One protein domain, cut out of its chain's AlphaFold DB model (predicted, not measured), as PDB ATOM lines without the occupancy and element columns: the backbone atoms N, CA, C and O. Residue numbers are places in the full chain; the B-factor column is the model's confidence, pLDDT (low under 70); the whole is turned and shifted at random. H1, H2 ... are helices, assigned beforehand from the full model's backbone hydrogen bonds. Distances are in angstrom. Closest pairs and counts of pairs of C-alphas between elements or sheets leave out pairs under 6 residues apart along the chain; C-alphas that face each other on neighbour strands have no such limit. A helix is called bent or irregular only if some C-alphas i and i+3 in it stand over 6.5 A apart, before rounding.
ATOM      1  N   SER A 319       4.589 -32.847 -33.774       63.78
ATOM      2  CA  SER A 319       5.732 -32.418 -34.587       63.78
ATOM      3  C   SER A 319       7.078 -32.462 -33.855       63.78
ATOM      4  O   SER A 319       8.109 -32.326 -34.509       63.78
ATOM      5  N   LEU A 320       7.090 -32.676 -32.532       81.44
ATOM      6  CA  LEU A 320       8.321 -32.696 -31.739       81.44
ATOM      7  C   LEU A 320       8.861 -34.125 -31.608       81.44
ATOM      8  O   LEU A 320       8.148 -35.035 -31.188       81.44
ATOM      9  N   SER A 321      10.133 -34.311 -31.950       88.44
ATOM     10  CA  SER A 321      10.892 -35.531 -31.668       88.44
ATOM     11  C   SER A 321      11.671 -35.384 -30.357       88.44
ATOM     12  O   SER A 321      12.078 -34.264 -30.035       88.44
ATOM     13  N   PRO A 322      11.922 -36.478 -29.617       91.94
ATOM     14  CA  PRO A 322      12.786 -36.427 -28.442       91.94
ATOM     15  C   PRO A 322      14.189 -35.938 -28.821       91.94
ATOM     16  O   PRO A 322      14.694 -36.261 -29.901       91.94
ATOM     17  N   GLN A 323      14.808 -35.146 -27.949       90.62
ATOM     18  CA  GLN A 323      16.144 -34.606 -28.196       90.62
ATOM     19  C   GLN A 323      17.251 -35.666 -28.082       90.62
ATOM     20  O   GLN A 323      17.113 -36.683 -27.404       90.62
ATOM     21  N   GLU A 324      18.404 -35.375 -28.687       89.81
ATOM     22  CA  GLU A 324      19.537 -36.305 -28.768       89.81
ATOM     23  C   GLU A 324      20.014 -36.806 -27.393       89.81
ATOM     24  O   GLU A 324      20.272 -37.998 -27.221       89.81
ATOM     25  N   TYR A 325      20.072 -35.927 -26.384       90.94
ATOM     26  CA  TYR A 325      20.533 -36.301 -25.042       90.94
ATOM     27  C   TYR A 325      19.667 -37.410 -24.425       90.94
ATOM     28  O   TYR A 325      20.200 -38.346 -23.828       90.94
ATOM     29  N   ILE A 326      18.339 -37.334 -24.589       93.25
ATOM     30  CA  ILE A 326      17.417 -38.297 -23.985       93.25
ATOM     31  C   ILE A 326      17.335 -39.575 -24.816       93.25
ATOM     32  O   ILE A 326      17.241 -40.661 -24.246       93.25
ATOM     33  N   THR A 327      17.458 -39.480 -26.145       93.56
ATOM     34  CA  THR A 327      17.530 -40.665 -27.009       93.56
ATOM     35  C   THR A 327      18.809 -41.460 -26.782       93.56
ATOM     36  O   THR A 327      18.747 -42.686 -26.738       93.56
ATOM     37  N   ASN A 328      19.945 -40.789 -26.558       92.69
ATOM     38  CA  ASN A 328      21.215 -41.442 -26.227       92.69
ATOM     39  C   ASN A 328      21.120 -42.191 -24.890       92.69
ATOM     40  O   ASN A 328      21.514 -43.353 -24.806       92.69
ATOM     41  N   ILE A 329      20.535 -41.561 -23.862       93.81
ATOM     42  CA  ILE A 329      20.265 -42.218 -22.572       93.81
ATOM     43  C   ILE A 329      19.354 -43.434 -22.767       93.81
ATOM     44  O   ILE A 329      19.654 -44.508 -22.253       93.81
ATOM     45  N   GLY A 330      18.260 -43.280 -23.517       93.81
ATOM     46  CA  GLY A 330      17.311 -44.363 -23.760       93.81
ATOM     47  C   GLY A 330      17.960 -45.565 -24.445       93.81
ATOM     48  O   GLY A 330      17.814 -46.688 -23.974       93.81
ATOM     49  N   GLN A 331      18.733 -45.334 -25.508       92.62
ATOM     50  CA  GLN A 331      19.457 -46.393 -26.218       92.62
ATOM     51  C   GLN A 331      20.489 -47.094 -25.326       92.62
ATOM     52  O   GLN A 331      20.572 -48.320 -25.343       92.62
ATOM     53  N   TYR A 332      21.217 -46.338 -24.505       93.69
ATOM     54  CA  TYR A 332      22.231 -46.878 -23.600       93.69
ATOM     55  C   TYR A 332      21.644 -47.727 -22.467       93.69
ATOM     56  O   TYR A 332      22.148 -48.802 -22.151       93.69
ATOM     57  N   ILE A 333      20.533 -47.290 -21.866       93.75
ATOM     58  CA  ILE A 333      19.844 -48.093 -20.846       93.75
ATOM     59  C   ILE A 333      19.222 -49.344 -21.484       93.75
ATOM     60  O   ILE A 333      19.220 -50.402 -20.863       93.75
ATOM     61  N   MET A 334      18.760 -49.264 -22.736       92.88
ATOM     62  CA  MET A 334      18.259 -50.427 -23.479       92.88
ATOM     63  C   MET A 334      19.352 -51.450 -23.830       92.88
ATOM     64  O   MET A 334      19.027 -52.627 -23.986       92.88
ATOM     65  N   SER A 335      20.625 -51.048 -23.952       92.19
ATOM     66  CA  SER A 335      21.743 -51.978 -24.184       92.19
ATOM     67  C   SER A 335      22.298 -52.593 -22.892       92.19
ATOM     68  O   SER A 335      22.837 -53.700 -22.931       92.19
ATOM     69  N   LEU A 336      22.101 -51.947 -21.733       91.38
ATOM     70  CA  LEU A 336      22.577 -52.419 -20.426       91.38
ATOM     71  C   LEU A 336      22.202 -53.882 -20.092       91.38
ATOM     72  O   LEU A 336      23.088 -54.600 -19.623       91.38
ATOM     73  N   PRO A 337      20.974 -54.385 -20.347       90.19
ATOM     74  CA  PRO A 337      20.630 -55.784 -20.084       90.19
ATOM     75  C   PRO A 337      21.576 -56.798 -20.747       90.19
ATOM     76  O   PRO A 337      21.914 -57.802 -20.128       90.19
ATOM     77  N   LEU A 338      22.084 -56.511 -21.953       88.31
ATOM     78  CA  LEU A 338      23.046 -57.381 -22.655       88.31
ATOM     79  C   LEU A 338      24.383 -57.485 -21.908       88.31
ATOM     80  O   LEU A 338      25.076 -58.496 -21.974       88.31
ATOM     81  N   HIS A 339      24.751 -56.437 -21.172       86.81
ATOM     82  CA  HIS A 339      25.962 -56.401 -20.356       86.81
ATOM     83  C   HIS A 339      25.755 -56.961 -18.944       86.81
ATOM     84  O   HIS A 339      26.740 -57.287 -18.279       86.81
ATOM     85  N   LEU A 340      24.500 -57.102 -18.507       85.12
ATOM     86  CA  LEU A 340      24.108 -57.767 -17.262       85.12
ATOM     87  C   LEU A 340      23.846 -59.268 -17.453       85.12
ATOM     88  O   LEU A 340      23.916 -60.018 -16.483       85.12
ATOM     89  N   GLU A 341      23.603 -59.729 -18.685       80.81
ATOM     90  CA  GLU A 341      23.404 -61.148 -19.017       80.81
ATOM     91  C   GLU A 341      24.498 -62.078 -18.451       80.81
ATOM     92  O   GLU A 341      24.145 -63.134 -17.908       80.81
ATOM     93  N   PRO A 342      25.803 -61.719 -18.460       72.69
ATOM     94  CA  PRO A 342      26.836 -62.535 -17.825       72.69
ATOM     95  C   PRO A 342      26.613 -62.784 -16.327       72.69
ATOM     96  O   PRO A 342      27.114 -63.779 -15.820       72.69
ATOM     97  N   PHE A 343      25.865 -61.930 -15.614       71.94
ATOM     98  CA  PHE A 343      25.600 -62.104 -14.176       71.94
ATOM     99  C   PHE A 343      24.545 -63.174 -13.901       71.94
ATOM    100  O   PHE A 343      24.502 -63.712 -12.802       71.94
ATOM    101  N   VAL A 344      23.675 -63.434 -14.876       67.62
ATOM    102  CA  VAL A 344      22.542 -64.364 -14.755       67.62
ATOM    103  C   VAL A 344      22.874 -65.708 -15.400       67.62
ATOM    104  O   VAL A 344      22.422 -66.752 -14.944       67.62
ATOM    105  N   THR A 345      23.664 -65.689 -16.476       67.44
ATOM    106  CA  THR A 345      23.970 -66.880 -17.282       67.44
ATOM    107  C   THR A 345      25.203 -67.644 -16.809       67.44
ATOM    108  O   THR A 345      25.287 -68.853 -17.032       67.44
ATOM    109  N   GLN A 346      26.164 -66.979 -16.161       63.88
ATOM    110  CA  GLN A 346      27.286 -67.661 -15.522       63.88
ATOM    111  C   GLN A 346      26.865 -68.041 -14.104       63.88
ATOM    112  O   GLN A 346      26.734 -67.173 -13.249       63.88
ATOM    113  N   GLU A 347      26.666 -69.339 -13.854       64.81
ATOM    114  CA  GLU A 347      26.471 -69.900 -12.509       64.81
ATOM    115  C   GLU A 347      27.775 -69.783 -11.691       64.81
ATOM    116  O   GLU A 347      28.415 -70.778 -11.347       64.81
ATOM    117  N   ASP A 348      28.223 -68.555 -11.424       78.25
ATOM    118  CA  ASP A 348      29.312 -68.278 -10.500       78.25
ATOM    119  C   ASP A 348      28.722 -67.979  -9.110       78.25
ATOM    120  O   ASP A 348      28.285 -66.852  -8.844       78.25
ATOM    121  N   PRO A 349      28.733 -68.957  -8.183       81.31
ATOM    122  CA  PRO A 349      28.177 -68.772  -6.846       81.31
ATOM    123  C   PRO A 349      28.933 -67.708  -6.042       81.31
ATOM    124  O   PRO A 349      28.401 -67.176  -5.066       81.31
ATOM    125  N   ALA A 350      30.184 -67.399  -6.405       83.88
ATOM    126  CA  ALA A 350      30.936 -66.325  -5.774       83.88
ATOM    127  C   ALA A 350      30.379 -64.961  -6.199       83.88
ATOM    128  O   ALA A 350      30.123 -64.112  -5.340       83.88
ATOM    129  N   LEU A 351      30.140 -64.765  -7.497       84.56
ATOM    130  CA  LEU A 351      29.544 -63.543  -8.027       84.56
ATOM    131  C   LEU A 351      28.131 -63.320  -7.472       84.56
ATOM    132  O   LEU A 351      27.842 -62.231  -6.985       84.56
ATOM    133  N   GLU A 352      27.285 -64.349  -7.462       83.50
ATOM    134  CA  GLU A 352      25.927 -64.277  -6.901       83.50
ATOM    135  C   GLU A 352      25.952 -63.849  -5.422       83.50
ATOM    136  O   GLU A 352      25.274 -62.898  -5.016       83.50
ATOM    137  N   LEU A 353      26.825 -64.469  -4.617       84.62
ATOM    138  CA  LEU A 353      27.040 -64.090  -3.219       84.62
ATOM    139  C   LEU A 353      27.478 -62.624  -3.079       84.62
ATOM    140  O   LEU A 353      27.006 -61.920  -2.181       84.62
ATOM    141  N   ALA A 354      28.393 -62.165  -3.936       86.94
ATOM    142  CA  ALA A 354      28.874 -60.787  -3.936       86.94
ATOM    143  C   ALA A 354      27.751 -59.806  -4.259       86.94
ATOM    144  O   ALA A 354      27.619 -58.775  -3.600       86.94
ATOM    145  N   LEU A 355      26.935 -60.124  -5.255       84.88
ATOM    146  CA  LEU A 355      25.866 -59.257  -5.711       84.88
ATOM    147  C   LEU A 355      24.760 -59.132  -4.654       84.88
ATOM    148  O   LEU A 355      24.354 -58.015  -4.344       84.88
ATOM    149  N   HIS A 356      24.366 -60.229  -3.997       81.31
ATOM    150  CA  HIS A 356      23.411 -60.179  -2.879       81.31
ATOM    151  C   HIS A 356      23.966 -59.486  -1.628       81.31
ATOM    152  O   HIS A 356      23.229 -58.830  -0.890       81.31
ATOM    153  N   ALA A 357      25.266 -59.632  -1.353       82.19
ATOM    154  CA  ALA A 357      25.916 -58.930  -0.248       82.19
ATOM    155  C   ALA A 357      26.178 -57.442  -0.561       82.19
ATOM    156  O   ALA A 357      26.428 -56.644   0.353       82.19
ATOM    157  N   GLY A 358      26.173 -57.081  -1.844       79.38
ATOM    158  CA  GLY A 358      26.320 -55.726  -2.349       79.38
ATOM    159  C   GLY A 358      25.074 -54.896  -2.067       79.38
ATOM    160  O   GLY A 358      23.953 -55.390  -2.060       79.38
ATOM    161  N   LYS A 359      25.266 -53.603  -1.805       83.81
ATOM    162  CA  LYS A 359      24.163 -52.644  -1.711       83.81
ATOM    163  C   LYS A 359      24.335 -51.633  -2.823       83.81
ATOM    164  O   LYS A 359      25.363 -50.959  -2.859       83.81
ATOM    165  N   LEU A 360      23.340 -51.540  -3.697       85.62
ATOM    166  CA  LEU A 360      23.314 -50.535  -4.749       85.62
ATOM    167  C   LEU A 360      22.684 -49.234  -4.249       85.62
ATOM    168  O   LEU A 360      21.843 -49.256  -3.342       85.62
ATOM    169  N   PRO A 361      23.082 -48.087  -4.821       86.56
ATOM    170  CA  PRO A 361      22.381 -46.833  -4.595       86.56
ATOM    171  C   PRO A 361      20.978 -46.885  -5.222       86.56
ATOM    172  O   PRO A 361      20.686 -47.722  -6.071       86.56
ATOM    173  N   PHE A 362      20.088 -45.988  -4.797       87.88
ATOM    174  CA  PHE A 362      18.695 -45.936  -5.272       87.88
ATOM    175  C   PHE A 362      17.953 -47.295  -5.209       87.88
ATOM    176  O   PHE A 362      17.468 -47.790  -6.236       87.88
ATOM    177  N   PRO A 363      17.852 -47.934  -4.023       84.12
ATOM    178  CA  PRO A 363      17.015 -49.121  -3.856       84.12
ATOM    179  C   PRO A 363      15.530 -48.780  -4.107       84.12
ATOM    180  O   PRO A 363      15.156 -47.608  -4.012       84.12
ATOM    181  N   PRO A 364      14.681 -49.775  -4.421       78.31
ATOM    182  CA  PRO A 364      13.240 -49.559  -4.548       78.31
ATOM    183  C   PRO A 364      12.640 -48.999  -3.242       78.31
ATOM    184  O   PRO A 364      13.161 -49.257  -2.150       78.31
ATOM    185  N   GLU A 365      11.567 -48.205  -3.346       68.62
ATOM    186  CA  GLU A 365      10.889 -47.640  -2.172       68.62
ATOM    187  C   GLU A 365      10.258 -48.761  -1.323       68.62
ATOM    188  O   GLU A 365       9.744 -49.754  -1.837       68.62
ATOM    189  N   GLN A 366      10.316 -48.627   0.007       53.06
ATOM    190  CA  GLN A 366       9.761 -49.632   0.920       53.06
ATOM    191  C   GLN A 366       8.239 -49.739   0.732       53.06
ATOM    192  O   GLN A 366       7.513 -48.813   1.092       53.06
ATOM    193  N   GLY A 367       7.764 -50.878   0.219       53.28
ATOM    194  CA  GLY A 367       6.339 -51.161   0.010       53.28
ATOM    195  C   GLY A 367       5.893 -51.250  -1.452       53.28
ATOM    196  O   GLY A 367       4.717 -51.510  -1.684       53.28
ATOM    197  N   ASP A 368       6.799 -51.069  -2.416       57.31
ATOM    198  CA  ASP A 368       6.540 -51.469  -3.799       57.31
ATOM    199  C   ASP A 368       6.767 -52.993  -3.926       57.31
ATOM    200  O   ASP A 368       7.896 -53.471  -3.805       57.31
ATOM    201  N   ASP A 369       5.695 -53.768  -4.137       50.03
ATOM    202  CA  ASP A 369       5.761 -55.198  -4.483       50.03
ATOM    203  C   ASP A 369       6.320 -55.344  -5.915       50.03
ATOM    204  O   ASP A 369       5.574 -55.525  -6.879       50.03
ATOM    205  N   LEU A 370       7.638 -55.189  -6.075       55.53
ATOM    206  CA  LEU A 370       8.312 -55.297  -7.371       55.53
ATOM    207  C   LEU A 370       8.879 -56.714  -7.583       55.53
ATOM    208  O   LEU A 370       9.658 -57.180  -6.749       55.53
ATOM    209  N   PRO A 371       8.575 -57.377  -8.719       52.62
ATOM    210  CA  PRO A 371       9.179 -58.657  -9.117       52.62
ATOM    211  C   PRO A 371      10.710 -58.611  -9.296       52.62
ATOM    212  O   PRO A 371      11.358 -59.651  -9.321       52.62
ATOM    213  N   GLU A 372      11.293 -57.410  -9.405       53.31
ATOM    214  CA  GLU A 372      12.733 -57.141  -9.600       53.31
ATOM    215  C   GLU A 372      13.632 -57.633  -8.445       53.31
ATOM    216  O   GLU A 372      14.855 -57.592  -8.553       53.31
ATOM    217  N   LEU A 373      13.054 -58.049  -7.315       54.62
ATOM    218  CA  LEU A 373      13.802 -58.467  -6.122       54.62
ATOM    219  C   LEU A 373      14.346 -59.901  -6.205       54.62
ATOM    220  O   LEU A 373      15.240 -60.239  -5.428       54.62
ATOM    221  N   ASP A 374      13.845 -60.715  -7.138       60.50
ATOM    222  CA  ASP A 374      14.253 -62.119  -7.273       60.50
ATOM    223  C   ASP A 374      15.449 -62.305  -8.225       60.50
ATOM    224  O   ASP A 374      16.182 -63.285  -8.107       60.50
ATOM    225  N   ASN A 375      15.687 -61.358  -9.142       78.19
ATOM    226  CA  ASN A 375      16.777 -61.411 -10.117       78.19
ATOM    227  C   ASN A 375      17.724 -60.217  -9.957       78.19
ATOM    228  O   ASN A 375      17.349 -59.056 -10.113       78.19
ATOM    229  N   THR A 376      19.000 -60.502  -9.703       80.12
ATOM    230  CA  THR A 376      19.991 -59.461  -9.431       80.12
ATOM    231  C   THR A 376      20.260 -58.540 -10.624       80.12
ATOM    232  O   THR A 376      20.569 -57.364 -10.425       80.12
ATOM    233  N   ALA A 377      20.128 -59.029 -11.862       83.75
ATOM    234  CA  ALA A 377      20.258 -58.174 -13.042       83.75
ATOM    235  C   ALA A 377      19.124 -57.141 -13.119       83.75
ATOM    236  O   ALA A 377      19.390 -55.964 -13.366       83.75
ATOM    237  N   ASP A 378      17.892 -57.551 -12.815       85.38
ATOM    238  CA  ASP A 378      16.732 -56.655 -12.791       85.38
ATOM    239  C   ASP A 378      16.873 -55.625 -11.662       85.38
ATOM    240  O   ASP A 378      16.632 -54.435 -11.866       85.38
ATOM    241  N   TYR A 379      17.394 -56.040 -10.502       86.12
ATOM    242  CA  TYR A 379      17.719 -55.128  -9.404       86.12
ATOM    243  C   TYR A 379      18.756 -54.057  -9.799       86.12
ATOM    244  O   TYR A 379      18.594 -52.874  -9.466       86.12
ATOM    245  N   TRP A 380      19.807 -54.448 -10.528       89.19
ATOM    246  CA  TRP A 380      20.826 -53.539 -11.068       89.19
ATOM    247  C   TRP A 380      20.249 -52.566 -12.095       89.19
ATOM    248  O   TRP A 380      20.473 -51.354 -11.995       89.19
ATOM    249  N   LEU A 381      19.480 -53.084 -13.053       91.31
ATOM    250  CA  LEU A 381      18.809 -52.290 -14.077       91.31
ATOM    251  C   LEU A 381      17.860 -51.268 -13.440       91.31
ATOM    252  O   LEU A 381      17.936 -50.076 -13.744       91.31
ATOM    253  N   GLY A 382      17.044 -51.705 -12.479       91.12
ATOM    254  CA  GLY A 382      16.145 -50.844 -11.720       91.12
ATOM    255  C   GLY A 382      16.889 -49.757 -10.940       91.12
ATOM    256  O   GLY A 382      16.441 -48.612 -10.898       91.12
ATOM    257  N   SER A 383      18.048 -50.068 -10.347       92.56
ATOM    258  CA  SER A 383      18.875 -49.084  -9.630       92.56
ATOM    259  C   SER A 383      19.375 -47.969 -10.560       92.56
ATOM    260  O   SER A 383      19.205 -46.786 -10.247       92.56
ATOM    261  N   ILE A 384      19.911 -48.321 -11.734       94.62
ATOM    262  CA  ILE A 384      20.369 -47.350 -12.745       94.62
ATOM    263  C   ILE A 384      19.196 -46.532 -13.298       94.62
ATOM    264  O   ILE A 384      19.296 -45.309 -13.419       94.62
ATOM    265  N   ALA A 385      18.064 -47.172 -13.587       94.25
ATOM    266  CA  ALA A 385      16.860 -46.499 -14.061       94.25
ATOM    267  C   ALA A 385      16.322 -45.483 -13.042       94.25
ATOM    268  O   ALA A 385      16.068 -44.326 -13.386       94.25
ATOM    269  N   ARG A 386      16.217 -45.868 -11.764       93.94
ATOM    270  CA  ARG A 386      15.791 -44.968 -10.680       93.94
ATOM    271  C   ARG A 386      16.749 -43.793 -10.512       93.94
ATOM    272  O   ARG A 386      16.295 -42.653 -10.422       93.94
ATOM    273  N   ALA A 387      18.057 -44.043 -10.541       95.12
ATOM    274  CA  ALA A 387      19.069 -42.990 -10.493       95.12
ATOM    275  C   ALA A 387      18.960 -42.014 -11.675       95.12
ATOM    276  O   ALA A 387      19.079 -40.800 -11.493       95.12
ATOM    277  N   THR A 388      18.689 -42.543 -12.873       96.00
ATOM    278  CA  THR A 388      18.492 -41.766 -14.106       96.00
ATOM    279  C   THR A 388      17.289 -40.850 -13.975       96.00
ATOM    280  O   THR A 388      17.416 -39.642 -14.158       96.00
ATOM    281  N   MET A 389      16.133 -41.398 -13.598       95.62
ATOM    282  CA  MET A 389      14.905 -40.621 -13.434       95.62
ATOM    283  C   MET A 389      15.040 -39.562 -12.341       95.62
ATOM    284  O   MET A 389      14.619 -38.425 -12.546       95.62
ATOM    285  N   GLN A 390      15.649 -39.907 -11.203       94.62
ATOM    286  CA  GLN A 390      15.883 -38.960 -10.115       94.62
ATOM    287  C   GLN A 390      16.797 -37.815 -10.565       94.62
ATOM    288  O   GLN A 390      16.456 -36.649 -10.392       94.62
ATOM    289  N   THR A 391      17.917 -38.138 -11.214       94.56
ATOM    290  CA  THR A 391      18.871 -37.129 -11.695       94.56
ATOM    291  C   THR A 391      18.274 -36.271 -12.803       94.56
ATOM    292  O   THR A 391      18.572 -35.083 -12.879       94.56
ATOM    293  N   TYR A 392      17.396 -36.832 -13.637       95.44
ATOM    294  CA  TYR A 392      16.690 -36.063 -14.653       95.44
ATOM    295  C   TYR A 392      15.695 -35.087 -14.020       95.44
ATOM    296  O   TYR A 392      15.683 -33.916 -14.387       95.44
ATOM    297  N   CYS A 393      14.930 -35.528 -13.013       94.19
ATOM    298  CA  CYS A 393      14.068 -34.639 -12.231       94.19
ATOM    299  C   CYS A 393      14.879 -33.497 -11.607       94.19
ATOM    300  O   CYS A 393      14.500 -32.336 -11.737       94.19
ATOM    301  N   ASP A 394      16.014 -33.810 -10.979       93.00
ATOM    302  CA  ASP A 394      16.876 -32.807 -10.351       93.00
ATOM    303  C   ASP A 394      17.454 -31.827 -11.388       93.00
ATOM    304  O   ASP A 394      17.460 -30.621 -11.153       93.00
ATOM    305  N   ALA A 395      17.869 -32.311 -12.564       91.88
ATOM    306  CA  ALA A 395      18.363 -31.472 -13.657       91.88
ATOM    307  C   ALA A 395      17.283 -30.531 -14.217       91.88
ATOM    308  O   ALA A 395      17.574 -29.369 -14.496       91.88
ATOM    309  N   ILE A 396      16.036 -30.999 -14.333       91.69
ATOM    310  CA  ILE A 396      14.890 -30.182 -14.759       91.69
ATOM    311  C   ILE A 396      14.631 -29.042 -13.771       91.69
ATOM    312  O   ILE A 396      14.366 -27.912 -14.173       91.69
ATOM    313  N   LEU A 397      14.726 -29.319 -12.469       90.94
ATOM    314  CA  LEU A 397      14.501 -28.316 -11.427       90.94
ATOM    315  C   LEU A 397      15.621 -27.265 -11.337       90.94
ATOM    316  O   LEU A 397      15.457 -26.279 -10.620       90.94
ATOM    317  N   LEU A 398      16.739 -27.468 -12.044       90.50
ATOM    318  CA  LEU A 398      17.861 -26.531 -12.145       90.50
ATOM    319  C   LEU A 398      17.806 -25.637 -13.390       90.50
ATOM    320  O   LEU A 398      18.659 -24.761 -13.534       90.50
ATOM    321  N   ILE A 399      16.841 -25.848 -14.289       89.12
ATOM    322  CA  ILE A 399      16.645 -24.971 -15.447       89.12
ATOM    323  C   ILE A 399      16.278 -23.558 -14.930       89.12
ATOM    324  O   ILE A 399      15.551 -23.463 -13.948       89.12
ATOM    325  N   PRO A 400      16.785 -22.451 -15.506       86.62
ATOM    326  CA  PRO A 400      16.450 -21.107 -15.020       86.62
ATOM    327  C   PRO A 400      15.017 -20.654 -15.346       86.62
ATOM    328  O   PRO A 400      14.340 -20.099 -14.481       86.62
ATOM    329  N   GLU A 401      14.566 -20.878 -16.579       86.88
ATOM    330  CA  GLU A 401      13.260 -20.469 -17.105       86.88
ATOM    331  C   GLU A 401      12.769 -21.540 -18.097       86.88
ATOM    332  O   GLU A 401      13.509 -22.448 -18.451       86.88
ATOM    333  N   LEU A 402      11.494 -21.540 -18.471       87.56
ATOM    334  CA  LEU A 402      10.944 -22.449 -19.471       87.56
ATOM    335  C   LEU A 402      10.011 -21.678 -20.398       87.56
ATOM    336  O   LEU A 402       8.922 -21.253 -20.005       87.56
ATOM    337  N   THR A 403      10.398 -21.581 -21.666       86.94
ATOM    338  CA  THR A 403       9.521 -21.102 -22.742       86.94
ATOM    339  C   THR A 403       8.365 -22.079 -23.007       86.94
ATOM    340  O   THR A 403       8.389 -23.254 -22.620       86.94
ATOM    341  N   ALA A 404       7.336 -21.630 -23.733       85.44
ATOM    342  CA  ALA A 404       6.239 -22.502 -24.160       85.44
ATOM    343  C   ALA A 404       6.731 -23.674 -25.032       85.44
ATOM    344  O   ALA A 404       6.229 -24.795 -24.907       85.44
ATOM    345  N   HIS A 405       7.734 -23.430 -25.883       85.44
ATOM    346  CA  HIS A 405       8.353 -24.460 -26.713       85.44
ATOM    347  C   HIS A 405       9.185 -25.441 -25.874       85.44
ATOM    348  O   HIS A 405       8.955 -26.647 -25.968       85.44
ATOM    349  N   SER A 406      10.089 -24.956 -25.008       85.38
ATOM    350  CA  SER A 406      10.922 -25.826 -24.157       85.38
ATOM    351  C   SER A 406      10.088 -26.631 -23.157       85.38
ATOM    352  O   SER A 406      10.382 -27.801 -22.923       85.38
ATOM    353  N   THR A 407       8.965 -26.086 -22.673       90.06
ATOM    354  CA  THR A 407       7.976 -26.829 -21.871       90.06
ATOM    355  C   THR A 407       7.382 -28.016 -22.641       90.06
ATOM    356  O   THR A 407       7.318 -29.127 -22.111       90.06
ATOM    357  N   LYS A 408       6.932 -27.799 -23.890       89.69
ATOM    358  CA  LYS A 408       6.379 -28.870 -24.742       89.69
ATOM    359  C   LYS A 408       7.452 -29.908 -25.086       89.69
ATOM    360  O   LYS A 408       7.174 -31.100 -25.006       89.69
ATOM    361  N   GLN A 409       8.663 -29.463 -25.420       90.31
ATOM    362  CA  GLN A 409       9.787 -30.339 -25.746       90.31
ATOM    363  C   GLN A 409      10.191 -31.220 -24.561       90.31
ATOM    364  O   GLN A 409      10.338 -32.427 -24.723       90.31
ATOM    365  N   LEU A 410      10.296 -30.646 -23.361       92.25
ATOM    366  CA  LEU A 410      10.650 -31.398 -22.163       92.25
ATOM    367  C   LEU A 410       9.587 -32.449 -21.814       92.25
ATOM    368  O   LEU A 410       9.924 -33.549 -21.386       92.25
ATOM    369  N   ALA A 411       8.303 -32.150 -22.040       93.75
ATOM    370  CA  ALA A 411       7.247 -33.148 -21.895       93.75
ATOM    371  C   ALA A 411       7.432 -34.324 -22.875       93.75
ATOM    372  O   ALA A 411       7.350 -35.473 -22.445       93.75
ATOM    373  N   THR A 412       7.748 -34.048 -24.147       93.62
ATOM    374  CA  THR A 412       8.061 -35.075 -25.160       93.62
ATOM    375  C   THR A 412       9.276 -35.923 -24.769       93.62
ATOM    376  O   THR A 412       9.250 -37.145 -24.918       93.62
ATOM    377  N   ASP A 413      10.332 -35.300 -24.241       94.81
ATOM    378  CA  ASP A 413      11.542 -36.001 -23.800       94.81
ATOM    379  C   ASP A 413      11.253 -36.930 -22.600       94.81
ATOM    380  O   ASP A 413      11.690 -38.085 -22.580       94.81
ATOM    381  N   ILE A 414      10.454 -36.470 -21.624       95.69
ATOM    382  CA  ILE A 414      10.018 -37.288 -20.479       95.69
ATOM    383  C   ILE A 414       9.145 -38.464 -20.929       95.69
ATOM    384  O   ILE A 414       9.294 -39.569 -20.401       95.69
ATOM    385  N   ASP A 415       8.247 -38.256 -21.895       94.94
ATOM    386  CA  ASP A 415       7.420 -39.334 -22.446       94.94
ATOM    387  C   ASP A 415       8.281 -40.411 -23.108       94.94
ATOM    388  O   ASP A 415       8.055 -41.601 -22.901       94.94
ATOM    389  N   TYR A 416       9.299 -40.003 -23.872       96.06
ATOM    390  CA  TYR A 416      10.243 -40.940 -24.472       96.06
ATOM    391  C   TYR A 416      10.957 -41.777 -23.406       96.06
ATOM    392  O   TYR A 416      10.950 -43.005 -23.498       96.06
ATOM    393  N   LEU A 417      11.515 -41.140 -22.369       96.31
ATOM    394  CA  LEU A 417      12.173 -41.864 -21.279       96.31
ATOM    395  C   LEU A 417      11.200 -42.807 -20.558       96.31
ATOM    396  O   LEU A 417      11.565 -43.937 -20.255       96.31
ATOM    397  N   SER A 418       9.964 -42.365 -20.311       95.75
ATOM    398  CA  SER A 418       8.933 -43.181 -19.657       95.75
ATOM    399  C   SER A 418       8.618 -44.437 -20.472       95.75
ATOM    400  O   SER A 418       8.620 -45.532 -19.920       95.75
ATOM    401  N   ASN A 419       8.477 -44.302 -21.796       95.50
ATOM    402  CA  ASN A 419       8.271 -45.440 -22.692       95.50
ATOM    403  C   ASN A 419       9.464 -46.411 -22.695       95.50
ATOM    404  O   ASN A 419       9.267 -47.617 -22.825       95.50
ATOM    405  N   VAL A 420      10.698 -45.909 -22.563       96.12
ATOM    406  CA  VAL A 420      11.895 -46.760 -22.430       96.12
ATOM    407  C   VAL A 420      11.852 -47.558 -21.126       96.12
ATOM    408  O   VAL A 420      12.120 -48.756 -21.148       96.12
ATOM    409  N   MET A 421      11.481 -46.927 -20.006       94.00
ATOM    410  CA  MET A 421      11.331 -47.630 -18.725       94.00
ATOM    411  C   MET A 421      10.256 -48.717 -18.815       94.00
ATOM    412  O   MET A 421      10.528 -49.863 -18.458       94.00
ATOM    413  N   ASP A 422       9.093 -48.390 -19.385       92.56
ATOM    414  CA  ASP A 422       7.999 -49.346 -19.584       92.56
ATOM    415  C   ASP A 422       8.429 -50.531 -20.470       92.56
ATOM    416  O   ASP A 422       8.103 -51.682 -20.174       92.56
ATOM    417  N   ALA A 423       9.203 -50.279 -21.532       92.31
ATOM    418  CA  ALA A 423       9.731 -51.322 -22.415       92.31
ATOM    419  C   ALA A 423      10.714 -52.274 -21.709       92.31
ATOM    420  O   ALA A 423      10.826 -53.437 -22.100       92.31
ATOM    421  N   LEU A 424      11.394 -51.797 -20.664       90.19
ATOM    422  CA  LEU A 424      12.280 -52.585 -19.803       90.19
ATOM    423  C   LEU A 424      11.539 -53.255 -18.635       90.19
ATOM    424  O   LEU A 424      12.174 -53.892 -17.798       90.19
ATOM    425  N   GLY A 425      10.210 -53.123 -18.564       88.44
ATOM    426  CA  GLY A 425       9.394 -53.664 -17.476       88.44
ATOM    427  C   GLY A 425       9.464 -52.856 -16.177       88.44
ATOM    428  O   GLY A 425       8.967 -53.317 -15.152       88.44
ATOM    429  N   LEU A 426      10.047 -51.656 -16.214       89.50
ATOM    430  CA  LEU A 426      10.187 -50.755 -15.073       89.50
ATOM    431  C   LEU A 426       9.071 -49.709 -15.068       89.50
ATOM    432  O   LEU A 426       8.494 -49.391 -16.102       89.50
ATOM    433  N   GLN A 427       8.790 -49.128 -13.902       88.69
ATOM    434  CA  GLN A 427       7.791 -48.065 -13.772       88.69
ATOM    435  C   GLN A 427       8.441 -46.676 -13.676       88.69
ATOM    436  O   GLN A 427       9.395 -46.500 -12.907       88.69
ATOM    437  N   PRO A 428       7.914 -45.657 -14.386       89.62
ATOM    438  CA  PRO A 428       8.352 -44.279 -14.217       89.62
ATOM    439  C   PRO A 428       8.158 -43.800 -12.774       89.62
ATOM    440  O   PRO A 428       7.136 -44.079 -12.142       89.62
ATOM    441  N   SER A 429       9.116 -43.035 -12.246       91.62
ATOM    442  CA  SER A 429       9.029 -42.544 -10.868       91.62
ATOM    443  C   SER A 429       7.842 -41.593 -10.683       91.62
ATOM    444  O   SER A 429       7.482 -40.820 -11.577       91.62
ATOM    445  N   ARG A 430       7.255 -41.591  -9.478       91.06
ATOM    446  CA  ARG A 430       6.130 -40.700  -9.147       91.06
ATOM    447  C   ARG A 430       6.492 -39.237  -9.391       91.06
ATOM    448  O   ARG A 430       5.700 -38.502  -9.967       91.06
ATOM    449  N   THR A 431       7.694 -38.815  -9.004       91.88
ATOM    450  CA  THR A 431       8.174 -37.442  -9.220       91.88
ATOM    451  C   THR A 431       8.213 -37.082 -10.706       91.88
ATOM    452  O   THR A 431       7.724 -36.019 -11.080       91.88
ATOM    453  N   LEU A 432       8.714 -37.979 -11.563       93.56
ATOM    454  CA  LEU A 432       8.785 -37.752 -13.007       93.56
ATOM    455  C   LEU A 432       7.381 -37.615 -13.623       93.56
ATOM    456  O   LEU A 432       7.121 -36.679 -14.383       93.56
ATOM    457  N   GLN A 433       6.444 -38.478 -13.212       93.56
ATOM    458  CA  GLN A 433       5.034 -38.411 -13.622       93.56
ATOM    459  C   GLN A 433       4.350 -37.104 -13.176       93.56
ATOM    460  O   GLN A 433       3.548 -36.512 -13.904       93.56
ATOM    461  N   GLN A 434       4.675 -36.614 -11.978       93.88
ATOM    462  CA  GLN A 434       4.152 -35.345 -11.470       93.88
ATOM    463  C   GLN A 434       4.720 -34.150 -12.245       93.88
ATOM    464  O   GLN A 434       3.964 -33.237 -12.576       93.88
ATOM    465  N   ILE A 435       6.017 -34.169 -12.582       93.88
ATOM    466  CA  ILE A 435       6.653 -33.133 -13.408       93.88
ATOM    467  C   ILE A 435       5.978 -33.059 -14.778       93.88
ATOM    468  O   ILE A 435       5.505 -31.986 -15.148       93.88
ATOM    469  N   VAL A 436       5.841 -34.175 -15.507       93.81
ATOM    470  CA  VAL A 436       5.212 -34.148 -16.843       93.81
ATOM    471  C   VAL A 436       3.749 -33.696 -16.784       93.81
ATOM    472  O   VAL A 436       3.293 -32.952 -17.653       93.81
ATOM    473  N   THR A 437       3.023 -34.050 -15.717       93.25
ATOM    474  CA  THR A 437       1.652 -33.568 -15.478       93.25
ATOM    475  C   THR A 437       1.611 -32.043 -15.326       93.25
ATOM    476  O   THR A 437       0.753 -31.382 -15.916       93.25
ATOM    477  N   LEU A 438       2.557 -31.464 -14.580       92.69
ATOM    478  CA  LEU A 438       2.667 -30.016 -14.394       92.69
ATOM    479  C   LEU A 438       3.148 -29.290 -15.656       92.69
ATOM    480  O   LEU A 438       2.684 -28.183 -15.917       92.69
ATOM    481  N   LEU A 439       4.036 -29.887 -16.455       91.31
ATOM    482  CA  LEU A 439       4.489 -29.304 -17.726       91.31
ATOM    483  C   LEU A 439       3.354 -29.263 -18.761       91.31
ATOM    484  O   LEU A 439       3.188 -28.263 -19.455       91.31
ATOM    485  N   ARG A 440       2.517 -30.307 -18.815       90.69
ATOM    486  CA  ARG A 440       1.367 -30.389 -19.734       90.69
ATOM    487  C   ARG A 440       0.179 -29.517 -19.332       90.69
ATOM    488  O   ARG A 440      -0.674 -29.232 -20.173       90.69
ATOM    489  N   ALA A 441       0.090 -29.110 -18.067       90.12
ATOM    490  CA  ALA A 441      -1.021 -28.297 -17.594       90.12
ATOM    491  C   ALA A 441      -1.066 -26.949 -18.329       90.12
ATOM    492  O   ALA A 441      -0.066 -26.221 -18.402       90.12
ATOM    493  N   LYS A 442      -2.241 -26.592 -18.855       87.19
ATOM    494  CA  LYS A 442      -2.469 -25.267 -19.441       87.19
ATOM    495  C   LYS A 442      -2.343 -24.191 -18.355       87.19
ATOM    496  O   LYS A 442      -2.748 -24.461 -17.224       87.19
ATOM    497  N   PRO A 443      -1.858 -22.976 -18.677       84.81
ATOM    498  CA  PRO A 443      -1.734 -21.884 -17.704       84.81
ATOM    499  C   PRO A 443      -3.013 -21.635 -16.887       84.81
ATOM    500  O   PRO A 443      -2.958 -21.505 -15.668       84.81
ATOM    501  N   GLU A 444      -4.177 -21.666 -17.542       85.81
ATOM    502  CA  GLU A 444      -5.487 -21.433 -16.913       85.81
ATOM    503  C   GLU A 444      -5.913 -22.557 -15.950       85.81
ATOM    504  O   GLU A 444      -6.576 -22.316 -14.940       85.81
ATOM    505  N   GLU A 445      -5.512 -23.795 -16.242       86.56
ATOM    506  CA  GLU A 445      -5.893 -24.999 -15.493       86.56
ATOM    507  C   GLU A 445      -4.819 -25.416 -14.476       86.56
ATOM    508  O   GLU A 445      -5.049 -26.311 -13.660       86.56
ATOM    509  N   TYR A 446      -3.660 -24.750 -14.476       87.75
ATOM    510  CA  TYR A 446      -2.484 -25.130 -13.695       87.75
ATOM    511  C   TYR A 446      -2.800 -25.283 -12.205       87.75
ATOM    512  O   TYR A 446      -2.499 -26.314 -11.603       87.75
ATOM    513  N   ARG A 447      -3.507 -24.305 -11.619       84.62
ATOM    514  CA  ARG A 447      -3.930 -24.345 -10.208       84.62
ATOM    515  C   ARG A 447      -4.821 -25.539  -9.885       84.62
ATOM    516  O   ARG A 447      -4.756 -26.045  -8.770       84.62
ATOM    517  N   LEU A 448      -5.687 -25.959 -10.811       86.62
ATOM    518  CA  LEU A 448      -6.600 -27.085 -10.600       86.62
ATOM    519  C   LEU A 448      -5.835 -28.407 -10.637       86.62
ATOM    520  O   LEU A 448      -5.971 -29.203  -9.708       86.62
ATOM    521  N   THR A 449      -4.993 -28.594 -11.652       86.19
ATOM    522  CA  THR A 449      -4.155 -29.788 -11.826       86.19
ATOM    523  C   THR A 449      -3.144 -29.944 -10.685       86.19
ATOM    524  O   THR A 449      -2.902 -31.049 -10.205       86.19
ATOM    525  N   ALA A 450      -2.609 -28.833 -10.174       86.50
ATOM    526  CA  ALA A 450      -1.621 -28.824  -9.103       86.50
ATOM    527  C   ALA A 450      -2.169 -29.157  -7.698       86.50
ATOM    528  O   ALA A 450      -1.378 -29.435  -6.797       86.50
ATOM    529  N   LYS A 451      -3.496 -29.152  -7.471       84.81
ATOM    530  CA  LYS A 451      -4.095 -29.299  -6.120       84.81
ATOM    531  C   LYS A 451      -3.681 -30.567  -5.376       84.81
ATOM    532  O   LYS A 451      -3.612 -30.547  -4.149       84.81
ATOM    533  N   LEU A 452      -3.470 -31.661  -6.104       85.31
ATOM    534  CA  LEU A 452      -3.165 -32.980  -5.545       85.31
ATOM    535  C   LEU A 452      -1.660 -33.288  -5.532       85.31
ATOM    536  O   LEU A 452      -1.266 -34.387  -5.151       85.31
ATOM    537  N   LEU A 453      -0.823 -32.332  -5.946       90.12
ATOM    538  CA  LEU A 453       0.611 -32.522  -6.133       90.12
ATOM    539  C   LEU A 453       1.436 -31.856  -5.016       90.12
ATOM    540  O   LEU A 453       0.955 -30.939  -4.339       90.12
ATOM    541  N   PRO A 454       2.688 -32.295  -4.783       90.94
ATOM    542  CA  PRO A 454       3.537 -31.721  -3.743       90.94
ATOM    543  C   PRO A 454       3.778 -30.220  -3.951       90.94
ATOM    544  O   PRO A 454       4.318 -29.800  -4.972       90.94
ATOM    545  N   ARG A 455       3.450 -29.401  -2.940       88.12
ATOM    546  CA  ARG A 455       3.495 -27.926  -3.032       88.12
ATOM    547  C   ARG A 455       4.837 -27.365  -3.506       88.12
ATOM    548  O   ARG A 455       4.841 -26.424  -4.284       88.12
ATOM    549  N   ARG A 456       5.957 -27.938  -3.046       89.06
ATOM    550  CA  ARG A 456       7.306 -27.498  -3.450       89.06
ATOM    551  C   ARG A 456       7.538 -27.689  -4.947       89.06
ATOM    552  O   ARG A 456       8.034 -26.784  -5.602       89.06
ATOM    553  N   LEU A 457       7.147 -28.847  -5.477       89.81
ATOM    554  CA  LEU A 457       7.299 -29.159  -6.895       89.81
ATOM    555  C   LEU A 457       6.435 -28.227  -7.751       89.81
ATOM    556  O   LEU A 457       6.918 -27.661  -8.725       89.81
ATOM    557  N   VAL A 458       5.186 -28.010  -7.329       91.12
ATOM    558  CA  VAL A 458       4.255 -27.068  -7.967       91.12
ATOM    559  C   VAL A 458       4.847 -25.662  -8.019       91.12
ATOM    560  O   VAL A 458       4.894 -25.069  -9.089       91.12
ATOM    561  N   SER A 459       5.331 -25.134  -6.889       89.75
ATOM    562  CA  SER A 459       5.874 -23.774  -6.846       89.75
ATOM    563  C   SER A 459       7.109 -23.609  -7.727       89.75
ATOM    564  O   SER A 459       7.250 -22.578  -8.377       89.75
ATOM    565  N   THR A 460       7.985 -24.620  -7.775       90.88
ATOM    566  CA  THR A 460       9.184 -24.571  -8.616       90.88
ATOM    567  C   THR A 460       8.808 -24.607 -10.092       90.88
ATOM    568  O   THR A 460       9.204 -23.716 -10.828       90.88
ATOM    569  N   ILE A 461       7.981 -25.564 -10.532       91.31
ATOM    570  CA  ILE A 461       7.579 -25.667 -11.946       91.31
ATOM    571  C   ILE A 461       6.759 -24.444 -12.392       91.31
ATOM    572  O   ILE A 461       6.887 -24.011 -13.534       91.31
ATOM    573  N   ALA A 462       5.943 -23.855 -11.510       89.81
ATOM    574  CA  ALA A 462       5.236 -22.609 -11.798       89.81
ATOM    575  C   ALA A 462       6.206 -21.441 -12.020       89.81
ATOM    576  O   ALA A 462       6.051 -20.708 -12.993       89.81
ATOM    577  N   ALA A 463       7.219 -21.306 -11.156       89.69
ATOM    578  CA  ALA A 463       8.250 -20.281 -11.288       89.69
ATOM    579  C   ALA A 463       9.057 -20.452 -12.582       89.69
ATOM    580  O   ALA A 463       9.254 -19.474 -13.295       89.69
ATOM    581  N   LEU A 464       9.438 -21.690 -12.920       88.50
ATOM    582  CA  LEU A 464      10.139 -22.006 -14.168       88.50
ATOM    583  C   LEU A 464       9.343 -21.555 -15.395       88.50
ATOM    584  O   LEU A 464       9.901 -20.978 -16.314       88.50
ATOM    585  N   ARG A 465       8.026 -21.777 -15.400       89.19
ATOM    586  CA  ARG A 465       7.138 -21.432 -16.521       89.19
ATOM    587  C   ARG A 465       6.628 -19.982 -16.504       89.19
ATOM    588  O   ARG A 465       5.775 -19.648 -17.324       89.19
ATOM    589  N   GLY A 466       7.048 -19.157 -15.542       85.38
ATOM    590  CA  GLY A 466       6.545 -17.787 -15.384       85.38
ATOM    591  C   GLY A 466       5.043 -17.695 -15.064       85.38
ATOM    592  O   GLY A 466       4.378 -16.757 -15.496       85.38
TER     593      GLY A 466
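AT A GLANCE: This is residues 319 to 466 of the 469 residues of the protein "Component of oligomeric Golgi complex 7" of Oncorhynchus mykiss (UniProt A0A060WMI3). What is the main picture? Three long helices, H1, H3 and H4, run side by side along the longest axis; at one end H5 packs on H3 and H4, with H6 and H7 packed on H5, and at the other end lies short H2. What is it built of? The printed part has 148 residues with seven named helices, H1 to H7 in chain order, and no named strand: all helix. It is elongated, 58 by 33 by 22 A, and only just loose, close to compact, with a radius of gyration of the C-alphas of 17.8 A.

IN THESE COORDINATES: Where is the longest helix? H1, residues 324 to 345, begins at C-alpha 324 (19.537, -36.305, -28.768); by its hydrogen bonds it was assigned as one helix, but it is bent, with C-alphas 334 and 337 6.8 A apart. Its arms are H1a, residues 324 to 334, and H1b, residues 337 to 345, which is irregular, with C-alphas 339 and 342 6.7 A apart. Where are the others? H3, residues 376 to 396, measures 30.2 A, and H4, residues 404 to 423, 29.1 A. H2 is residues 349 to 357, H5 430 to 440, H6 446 to 452, irregular with C-alphas 449 and 452 7.1 A apart, and H7 455 to 464, ending at C-alpha 464 (10.139, -22.006, -14.168).

HOW THE PARTS SIT: What does H1 touch? H1a touches H4 at a shallow tilt of 9 degrees, the closest C-alphas being Gly 330 and Val 420, 6.1 A; H1b touches H3, Leu 340 and Ala 377, 5.7 A. H2 is near H3, the closest C-alphas being Leu 355 and Thr 376, 7.0 A. What is the hub? H5 touches H3, H4, H6 and H7, its closest C-alphas to H4 being Val 436 and Ala 411, 5.5 A; H3, H4 and H5 form an up-and-down bundle, each running against the one before. Are the backbones in range? Every O i to N i+4 pair is within hydrogen-bond range in H1a, H2, H3, H4, H5 and H7, but 2 of 5 in H1b and 1 of 3 in H6, where O i to N i+3 pairs within range are 3 and 2.

THE WHOLE: How far does it reach? The two C-alphas farthest apart, Pro 349 and Glu 444, are 59.0 A apart, and the printed part has no cut. Which link is long? H2 to H3, with 18 residues between them. Where is confidence low? pLDDT is under 70 at residue 319, residues 344 to 347 and residues 365 to 374.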